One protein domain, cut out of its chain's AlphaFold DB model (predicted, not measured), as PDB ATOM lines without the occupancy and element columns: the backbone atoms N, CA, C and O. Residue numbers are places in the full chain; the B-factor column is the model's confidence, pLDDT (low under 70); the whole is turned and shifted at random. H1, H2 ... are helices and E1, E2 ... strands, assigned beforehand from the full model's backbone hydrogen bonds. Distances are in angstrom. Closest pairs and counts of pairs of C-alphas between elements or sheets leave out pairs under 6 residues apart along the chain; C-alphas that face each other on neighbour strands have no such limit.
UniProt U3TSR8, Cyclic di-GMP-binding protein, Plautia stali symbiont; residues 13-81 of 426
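This is residues 13 to 81 of the 426 residues of the protein "Cyclic di-GMP-binding protein" of Plautia stali symbiont (UniProt U3TSR8). A small twisted sheet of four strands has one helix, H1, packed slantwise over one face, with H1 over the two inner strands E3 and E2. A long stretch with no named element, residues 18 to 34, leads from the edge strand E1 round to E2, and E4 makes the other edge. The printed part has 69 residues, with E1, E2, E3, H1 and E4 along the chain; the sheet runs E1, E3, E2, E4 and is mixed. The class is mixed, helices and strands, with 34 residues in named elements, under half of those printed. The whole is compact, with a radius of gyration of the C-alphas of 11.6 A and spans of 32 by 26 by 16 A.

E1, residues 13 to 17, is an edge strand and runs parallel to E3, residues 48 to 54, at 27 degrees; N 14 and O 50 are 2.9 A apart, within hydrogen-bond range. E2, residues 35 to 40, and E3 form a hairpin, antiparallel at 154 degrees, with N 49 and O 39 at 2.7 A. E4, residues 78 to 80, is the other edge strand, antiparallel to E2 at 169 degrees, with N 36 and O 79 at 2.8 A. E1 and E4 are apart. The sheet is only just strongly twisted, its C-alphas lying up to 4.0 A off the best plane. H1, residues 57 to 69, is on the sheet at a height of 8.1 A over it, making two layers, a helix on one face of a sheet. It lies over E3 and E2, slantwise to the strands, at 53 degrees to E2 on the local plane. The closest C-alphas of H1 and E3 are those of Leu 60 and Gly 54, 4.1 A apart. E3, H1 and E4 form a split strand-helix-strand unit, two strands running the same way with E2 between them, and its crossover is left-handed. In H1 every O i to N i+4 pair is within hydrogen-bond range.

E1 begins at C-alpha 13 (205.744, 184.998, 145.003) and is 13.7 A long. E2 is 16.2 A long and E3, the longest strand, 19.2 A. H1 begins at C-alpha 57 (191.977, 177.060, 140.465) and is 18.4 A long. E4, 7.0 A long, ends at C-alpha 80 (200.544, 183.801, 129.320).

The two C-alphas farthest apart, those of Asp 43 and Glu 71, are 32.8 A apart. The printed part has no cut. The link from E1 to E2, 17 residues, is long; that from E3 to H1 is tight. The mean pLDDT of the printed part is 90.2, and residue 71 is the one printed residue under 70.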
ATOM      1  N   VAL A  13     206.507 185.761 145.998       94.12
ATOM      2  CA  VAL A  13     205.744 184.998 145.003       94.12
ATOM      3  C   VAL A  13     204.304 184.951 145.496       94.12
ATOM      4  O   VAL A  13     204.066 184.571 146.643       94.12
ATOM      5  N   VAL A  14     203.355 185.375 144.664       94.44
ATOM      6  CA  VAL A  14     201.942 185.496 145.040       94.44
ATOM      7  C   VAL A  14     201.095 184.639 144.113       94.44
ATOM      8  O   VAL A  14     201.151 184.794 142.896       94.44
ATOM      9  N   PHE A  15     200.286 183.762 144.700       94.06
ATOM     10  CA  PHE A  15     199.323 182.926 143.990       94.06
ATOM     11  C   PHE A  15     197.926 183.516 144.174       94.06
ATOM     12  O   PHE A  15     197.523 183.773 145.312       94.06
ATOM     13  N   ALA A  16     197.190 183.737 143.086       94.88
ATOM     14  CA  ALA A  16     195.824 184.247 143.162       94.88
ATOM     15  C   ALA A  16     194.965 183.785 141.979       94.88
ATOM     16  O   ALA A  16     195.445 183.639 140.855       94.88
ATOM     17  N   THR A  17     193.669 183.610 142.227       94.94
ATOM     18  CA  THR A  17     192.649 183.474 141.174       94.94
ATOM     19  C   THR A  17     191.828 184.753 141.082       94.94
ATOM     20  O   THR A  17     191.946 185.617 141.950       94.94
ATOM     21  N   ASN A  18     190.989 184.912 140.055       93.25
ATOM     22  CA  ASN A  18     190.114 186.087 139.958       93.25
ATOM     23  C   ASN A  18     189.171 186.221 141.170       93.25
ATOM     24  O   ASN A  18     188.977 187.334 141.654       93.25
ATOM     25  N   ASP A  19     188.680 185.099 141.704       91.62
ATOM     26  CA  ASP A  19     187.757 185.072 142.847       91.62
ATOM     27  C   ASP A  19     188.461 185.158 144.212       91.62
ATOM     28  O   ASP A  19     187.852 185.548 145.208       91.62
ATOM     29  N   ARG A  20     189.743 184.775 144.289       90.06
ATOM     30  CA  ARG A  20     190.531 184.738 145.533       90.06
ATOM     31  C   ARG A  20     191.778 185.607 145.405       90.06
ATOM     32  O   ARG A  20     192.902 185.104 145.370       90.06
ATOM     33  N   ARG A  21     191.568 186.922 145.332       89.25
ATOM     34  CA  ARG A  21     192.648 187.919 145.281       89.25
ATOM     35  C   ARG A  21     192.949 188.489 146.664       89.25
ATOM     36  O   ARG A  21     192.016 188.877 147.362       89.25
ATOM     37  N   PRO A  22     194.232 188.595 147.044       89.19
ATOM     38  CA  PRO A  22     194.645 189.438 148.154       89.19
ATOM     39  C   PRO A  22     194.222 190.899 147.953       89.19
ATOM     40  O   PRO A  22     194.173 191.387 146.822       89.19
ATOM     41  N   ASP A  23     193.995 191.617 149.049       89.44
ATOM     42  CA  ASP A  23     193.505 192.999 149.055       89.44
ATOM     43  C   ASP A  23     194.426 193.944 148.281       89.44
ATOM     44  O   ASP A  23     193.971 194.800 147.523       89.44
ATOM     45  N   PHE A  24     195.734 193.719 148.386       88.44
ATOM     46  CA  PHE A  24     196.753 194.494 147.684       88.44
ATOM     47  C   PHE A  24     196.783 194.267 146.157       88.44
ATOM     48  O   PHE A  24     197.489 194.992 145.461       88.44
ATOM     49  N   LEU A  25     196.028 193.294 145.622       88.88
ATOM     50  CA  LEU A  25     195.896 193.026 144.181       88.88
ATOM     51  C   LEU A  25     194.503 193.358 143.621       88.88
ATOM     52  O   LEU A  25     194.255 193.112 142.439       88.88
ATOM     53  N   GLN A  26     193.581 193.912 144.420       83.69
ATOM     54  CA  GLN A  26     192.214 194.207 143.960       83.69
ATOM     55  C   GLN A  26     192.161 195.232 142.815       83.69
ATOM     56  O   GLN A  26     191.213 195.238 142.035       83.69
ATOM     57  N   THR A  27     193.178 196.087 142.691       84.62
ATOM     58  CA  THR A  27     193.275 197.102 141.632       84.62
ATOM     59  C   THR A  27     193.731 196.537 140.286       84.62
ATOM     60  O   THR A  27     193.566 197.203 139.264       84.62
ATOM     61  N   LEU A  28     194.302 195.327 140.260       86.94
ATOM     62  CA  LEU A  28     194.741 194.694 139.020       86.94
ATOM     63  C   LEU A  28     193.541 194.152 138.236       86.94
ATOM     64  O   LEU A  28     192.603 193.621 138.836       86.94
ATOM     65  N   PRO A  29     193.564 194.204 136.893       90.69
ATOM     66  CA  PRO A  29     192.484 193.651 136.086       90.69
ATOM     67  C   PRO A  29     192.357 192.122 136.256       90.69
ATOM     68  O   PRO A  29     193.337 191.443 136.606       90.69
ATOM     69  N   PRO A  30     191.161 191.547 136.027       93.06
ATOM     70  CA  PRO A  30     190.993 190.101 135.906       93.06
ATOM     71  C   PRO A  30     191.891 189.535 134.797       93.06
ATOM     72  O   PRO A  30     192.202 190.224 133.823       93.06
ATOM     73  N   VAL A  31     192.346 188.291 134.955       93.75
ATOM     74  CA  VAL A  31     193.086 187.579 133.898       93.75
ATOM     75  C   VAL A  31     192.152 186.621 133.171       93.75
ATOM     76  O   VAL A  31     191.307 186.010 133.816       93.75
ATOM     77  N   ASP A  32     192.330 186.467 131.856       92.88
ATOM     78  CA  ASP A  32     191.522 185.568 131.010       92.88
ATOM     79  C   ASP A  32     192.233 184.251 130.655       92.88
ATOM     80  O   ASP A  32     191.666 183.400 129.969       92.88
ATOM     81  N   LYS A  33     193.490 184.094 131.072       92.75
ATOM     82  CA  LYS A  33     194.348 182.932 130.813       92.75
ATOM     83  C   LYS A  33     195.291 182.701 132.001       92.75
ATOM     84  O   LYS A  33     195.555 183.669 132.727       92.75
ATOM     85  N   PRO A  34     195.878 181.497 132.149       94.19
ATOM     86  CA  PRO A  34     197.010 181.273 133.046       94.19
ATOM     87  C   PRO A  34     198.112 182.300 132.757       94.19
ATOM     88  O   PRO A  34     198.611 182.385 131.632       94.19
ATOM     89  N   THR A  35     198.440 183.140 133.735       93.69
ATOM     90  CA  THR A  35     199.288 184.321 133.540       93.69
ATOM     91  C   THR A  35     200.348 184.406 134.626       93.69
ATOM     92  O   THR A  35     200.062 184.236 135.808       93.69
ATOM     93  N   VAL A  36     201.569 184.730 134.219       94.19
ATOM     94  CA  VAL A  36     202.687 185.047 135.105       94.19
ATOM     95  C   VAL A  36     203.071 186.496 134.864       94.19
ATOM     96  O   VAL A  36     203.300 186.893 133.722       94.19
ATOM     97  N   GLU A  37     203.118 187.296 135.922       93.81
ATOM     98  CA  GLU A  37     203.381 188.731 135.822       93.81
ATOM     99  C   GLU A  37     204.360 189.182 136.905       93.81
ATOM    100  O   GLU A  37     204.237 188.798 138.065       93.81
ATOM    101  N   MET A  38     205.346 189.995 136.539       93.56
ATOM    102  CA  MET A  38     206.294 190.582 137.475       93.56
ATOM    103  C   MET A  38     205.929 192.040 137.733       93.56
ATOM    104  O   MET A  38     206.042 192.882 136.847       93.56
ATOM    105  N   VAL A  39     205.533 192.349 138.966       93.12
ATOM    106  CA  VAL A  39     205.057 193.683 139.366       93.12
ATOM    107  C   VAL A  39     205.851 194.169 140.577       93.12
ATOM    108  O   VAL A  39     206.385 193.371 141.342       93.12
ATOM    109  N   SER A  40     205.984 195.480 140.766       92.50
ATOM    110  CA  SER A  40     206.524 196.023 142.019       92.50
ATOM    111  C   SER A  40     205.509 195.921 143.161       92.50
ATOM    112  O   SER A  40     204.305 196.016 142.930       92.50
ATOM    113  N   GLN A  41     205.985 195.766 144.397       91.25
ATOM    114  CA  GLN A  41     205.132 195.851 145.580       91.25
ATOM    115  C   GLN A  41     204.504 197.251 145.699       91.25
ATOM    116  O   GLN A  41     205.182 198.234 145.388       91.25
ATOM    117  N   PRO A  42     203.247 197.362 146.174       87.56
ATOM    118  CA  PRO A  42     202.567 198.653 146.318       87.56
ATOM    119  C   PRO A  42     203.323 199.643 147.210       87.56
ATOM    120  O   PRO A  42     203.396 200.826 146.890       87.56
ATOM    121  N   ASP A  43     203.928 199.144 148.291       86.38
ATOM    122  CA  ASP A  43     204.608 199.976 149.288       86.38
ATOM    123  C   ASP A  43     206.069 200.279 148.925       86.38
ATOM    124  O   ASP A  43     206.641 201.260 149.403       86.38
ATOM    125  N   ASN A  44     206.700 199.447 148.086       88.75
ATOM    126  CA  ASN A  44     208.111 199.590 147.741       88.75
ATOM    127  C   ASN A  44     208.415 199.206 146.279       88.75
ATOM    128  O   ASN A  44     208.456 198.017 145.944       88.75
ATOM    129  N   PRO A  45     208.760 200.176 145.408       88.88
ATOM    130  CA  PRO A  45     209.035 199.905 143.999       88.88
ATOM    131  C   PRO A  45     210.299 199.065 143.748       88.88
ATOM    132  O   PRO A  45     210.415 198.471 142.673       88.88
ATOM    133  N   TYR A  46     211.220 198.990 144.717       90.88
ATOM    134  CA  TYR A  46     212.441 198.178 144.644       90.88
ATOM    135  C   TYR A  46     212.197 196.700 144.970       90.88
ATOM    136  O   TYR A  46     213.042 195.855 144.675       90.88
ATOM    137  N   GLN A  47     211.047 196.360 145.552       93.31
ATOM    138  CA  GLN A  47     210.682 194.984 145.863       93.31
ATOM    139  C   GLN A  47     209.743 194.453 144.785       93.31
ATOM    140  O   GLN A  47     208.672 195.001 144.544       93.31
ATOM    141  N   LYS A  48     210.162 193.387 144.101       93.56
ATOM    142  CA  LYS A  48     209.360 192.716 143.077       93.56
ATOM    143  C   LYS A  48     208.486 191.604 143.654       93.56
ATOM    144  O   LYS A  48     208.856 190.926 144.614       93.56
ATOM    145  N   MET A  49     207.335 191.428 143.024       94.06
ATOM    146  CA  MET A  49     206.411 190.323 143.202       94.06
ATOM    147  C   MET A  49     206.328 189.539 141.898       94.06
ATOM    148  O   MET A  49     206.095 190.127 140.841       94.06
ATOM    149  N   LEU A  50     206.483 188.222 141.982       94.69
ATOM    150  CA  LEU A  50     206.104 187.307 140.917       94.69
ATOM    151  C   LEU A  50     204.663 186.862 141.166       94.69
ATOM    152  O   LEU A  50     204.394 186.086 142.083       94.69
ATOM    153  N   LEU A  51     203.738 187.392 140.377       94.88
ATOM    154  CA  LEU A  51     202.328 187.040 140.411       94.88
ATOM    155  C   LEU A  51     202.098 185.824 139.518       94.88
ATOM    156  O   LEU A  51     202.439 185.839 138.337       94.88
ATOM    157  N   ILE A  52     201.492 184.786 140.082       95.19
ATOM    158  CA  ILE A  52     201.037 183.601 139.364       95.19
ATOM    159  C   ILE A  52     199.514 183.607 139.461       95.19
ATOM    160  O   ILE A  52     198.944 183.440 140.542       95.19
ATOM    161  N   LEU A  53     198.871 183.895 138.332       95.25
ATOM    162  CA  LEU A  53     197.458 184.234 138.235       95.25
ATOM    163  C   LEU A  53     196.715 183.222 137.361       95.25
ATOM    164  O   LEU A  53     197.186 182.849 136.286       95.25
ATOM    165  N   GLY A  54     195.516 182.841 137.788       95.31
ATOM    166  CA  GLY A  54     194.581 182.043 136.995       95.31
ATOM    167  C   GLY A  54     193.185 182.659 136.980       95.31
ATOM    168  O   GLY A  54     192.822 183.408 137.890       95.31
ATOM    169  N   ARG A  55     192.377 182.332 135.962       94.88
ATOM    170  CA  ARG A  55     190.936 182.624 136.025       94.88
ATOM    171  C   ARG A  55     190.303 181.907 137.212       94.88
ATOM    172  O   ARG A  55     189.613 182.535 138.009       94.88
ATOM    173  N   ASP A  56     190.607 180.621 137.328       94.44
ATOM    174  CA  ASP A  56     190.139 179.696 138.351       94.44
ATOM    175  C   ASP A  56     191.309 178.869 138.924       94.44
ATOM    176  O   ASP A  56     192.478 179.090 138.590       94.44
ATOM    177  N   ASP A  57     190.989 177.925 139.813       93.50
ATOM    178  CA  ASP A  57     191.977 177.060 140.465       93.50
ATOM    179  C   ASP A  57     192.732 176.165 139.441       93.50
ATOM    180  O   ASP A  57     193.915 175.883 139.640       93.50
ATOM    181  N   ASN A  58     192.112 175.772 138.317       92.81
ATOM    182  CA  ASN A  58     192.754 174.935 137.288       92.81
ATOM    183  C   ASN A  58     193.772 175.727 136.460       92.81
ATOM    184  O   ASN A  58     194.880 175.253 136.192       92.81
ATOM    185  N   ASP A  59     193.416 176.949 136.066       93.38
ATOM    186  CA  ASP A  59     194.323 177.857 135.368       93.38
ATOM    187  C   ASP A  59     195.522 178.227 136.255       93.38
ATOM    188  O   ASP A  59     196.644 178.337 135.761       93.38
ATOM    189  N   LEU A  60     195.305 178.392 137.565       94.00
ATOM    190  CA  LEU A  60     196.382 178.661 138.516       94.00
ATOM    191  C   LEU A  60     197.369 177.490 138.583       94.00
ATOM    192  O   LEU A  60     198.577 177.710 138.492       94.00
ATOM    193  N   ILE A  61     196.875 176.250 138.685       91.88
ATOM    194  CA  ILE A  61     197.723 175.048 138.647       91.88
ATOM    195  C   ILE A  61     198.495 174.987 137.324       91.88
ATOM    196  O   ILE A  61     199.708 174.804 137.339       91.88
ATOM    197  N   THR A  62     197.827 175.245 136.196       91.12
ATOM    198  CA  THR A  62     198.468 175.282 134.871       91.12
ATOM    199  C   THR A  62     199.593 176.322 134.816       91.12
ATOM    200  O   THR A  62     200.665 176.056 134.272       91.12
ATOM    201  N   ALA A  63     199.392 177.501 135.414       92.06
ATOM    202  CA  ALA A  63     200.426 178.527 135.478       92.06
ATOM    203  C   ALA A  63     201.642 178.069 136.304       92.06
ATOM    204  O   ALA A  63     202.785 178.250 135.879       92.06
ATOM    205  N   VAL A  64     201.405 177.437 137.459       91.62
ATOM    206  CA  VAL A  64     202.467 176.907 138.330       91.62
ATOM    207  C   VAL A  64     203.235 175.774 137.656       91.62
ATOM    208  O   VAL A  64     204.465 175.800 137.645       91.62
ATOM    209  N   GLU A  65     202.540 174.802 137.066       89.19
ATOM    210  CA  GLU A  65     203.162 173.673 136.366       89.19
ATOM    211  C   GLU A  65     204.033 174.143 135.200       89.19
ATOM    212  O   GLU A  65     205.123 173.609 134.990       89.19
ATOM    213  N   GLY A  66     203.590 175.177 134.480       88.25
ATOM    214  CA  GLY A  66     204.350 175.759 133.381       88.25
ATOM    215  C   GLY A  66     205.667 176.385 133.841       88.25
ATOM    216  O   GLY A  66     206.715 176.143 133.240       88.25
ATOM    217  N   ILE A  67     205.643 177.143 134.939       89.44
ATOM    218  CA  ILE A  67     206.866 177.714 135.524       89.44
ATOM    219  C   ILE A  67     207.775 176.602 136.057       89.44
ATOM    220  O   ILE A  67     208.979 176.625 135.813       89.44
ATOM    221  N   ALA A  68     207.208 175.627 136.769       88.00
ATOM    222  CA  ALA A  68     207.966 174.574 137.437       88.00
ATOM    223  C   ALA A  68     208.692 173.634 136.461       88.00
ATOM    224  O   ALA A  68     209.780 173.159 136.778       88.00
ATOM    225  N   GLN A  69     208.119 173.365 135.283       81.31
ATOM    226  CA  GLN A  69     208.745 172.512 134.262       81.31
ATOM    227  C   GLN A  69     209.862 173.217 133.479       81.31
ATOM    228  O   GLN A  69     210.699 172.546 132.882       81.31
ATOM    229  N   GLY A  70     209.904 174.554 133.475       74.56
ATOM    230  CA  GLY A  70     211.003 175.326 132.884       74.56
ATOM    231  C   GLY A  70     211.094 175.312 131.349       74.56
ATOM    232  O   GLY A  70     212.003 175.929 130.802       74.56
ATOM    233  N   GLU A  71     210.169 174.658 130.634       68.25
ATOM    234  CA  GLU A  71     210.162 174.629 129.158       68.25
ATOM    235  C   GLU A  71     209.626 175.929 128.523       68.25
ATOM    236  O   GLU A  71     209.823 176.180 127.332       68.25
ATOM    237  N   LEU A  72     208.950 176.779 129.300       72.62
ATOM    238  CA  LEU A  72     208.322 178.001 128.800       72.62
ATOM    239  C   LEU A  72     209.315 179.164 128.717       72.62
ATOM    240  O   LEU A  72     209.884 179.611 129.713       72.62
ATOM    241  N   LEU A  73     209.452 179.729 127.515       76.00
ATOM    242  CA  LEU A  73     210.146 180.997 127.300       76.00
ATOM    243  C   LEU A  73     209.274 182.156 127.797       76.00
ATOM    244  O   LEU A  73     208.526 182.763 127.030       76.00
ATOM    245  N   LEU A  74     209.384 182.474 129.085       84.25
ATOM    246  CA  LEU A  74     208.760 183.658 129.671       84.25
ATOM    247  C   LEU A  74     209.507 184.910 129.185       84.25
ATOM    248  O   LEU A  74     210.724 185.020 129.342       84.25
ATOM    249  N   ARG A  75     208.794 185.852 128.555       83.38
ATOM    250  CA  ARG A  75     209.370 187.094 128.017       83.38
ATOM    251  C   ARG A  75     208.569 188.307 128.468       83.38
ATOM    252  O   ARG A  75     207.347 188.303 128.378       83.38
ATOM    253  N   GLY A  76     209.285 189.363 128.843       88.81
ATOM    254  CA  GLY A  76     208.694 190.628 129.278       88.81
ATOM    255  C   GLY A  76     208.169 190.586 130.712       88.81
ATOM    256  O   GLY A  76     208.459 189.664 131.470       88.81
ATOM    257  N   GLU A  77     207.407 191.616 131.077       88.62
ATOM    258  CA  GLU A  77     206.818 191.765 132.415       88.62
ATOM    259  C   GLU A  77     205.615 190.839 132.636       88.62
ATOM    260  O   GLU A  77     205.328 190.477 133.771       88.62
ATOM    261  N   ARG A  78     204.935 190.418 131.560       91.75
ATOM    262  CA  ARG A  78     203.752 189.552 131.594       91.75
ATOM    263  C   ARG A  78     203.840 188.471 130.523       91.75
ATOM    264  O   ARG A  78     204.062 188.779 129.354       91.75
ATOM    265  N   ALA A  79     203.590 187.224 130.906       91.81
ATOM    266  CA  ALA A  79     203.571 186.070 130.017       91.81
ATOM    267  C   ALA A  79     202.324 185.215 130.276       91.81
ATOM    268  O   ALA A  79     201.946 184.989 131.424       91.81
ATOM    269  N   THR A  80     201.678 184.730 129.215       91.62
ATOM    270  CA  THR A  80     200.544 183.801 129.320       91.62
ATOM    271  C   THR A  80     200.981 182.389 128.956       91.62
ATOM    272  O   THR A  80     201.813 182.206 128.069       91.62
ATOM    273  N   ILE A  81     200.396 181.397 129.619       88.19
ATOM    274  CA  ILE A  81     200.671 179.977 129.396       88.19
ATOM    275  C   ILE A  81     199.432 179.376 128.736       88.19
ATOM    276  O   ILE A  81     198.377 179.277 129.357       88.19
TER     277      ILE A  81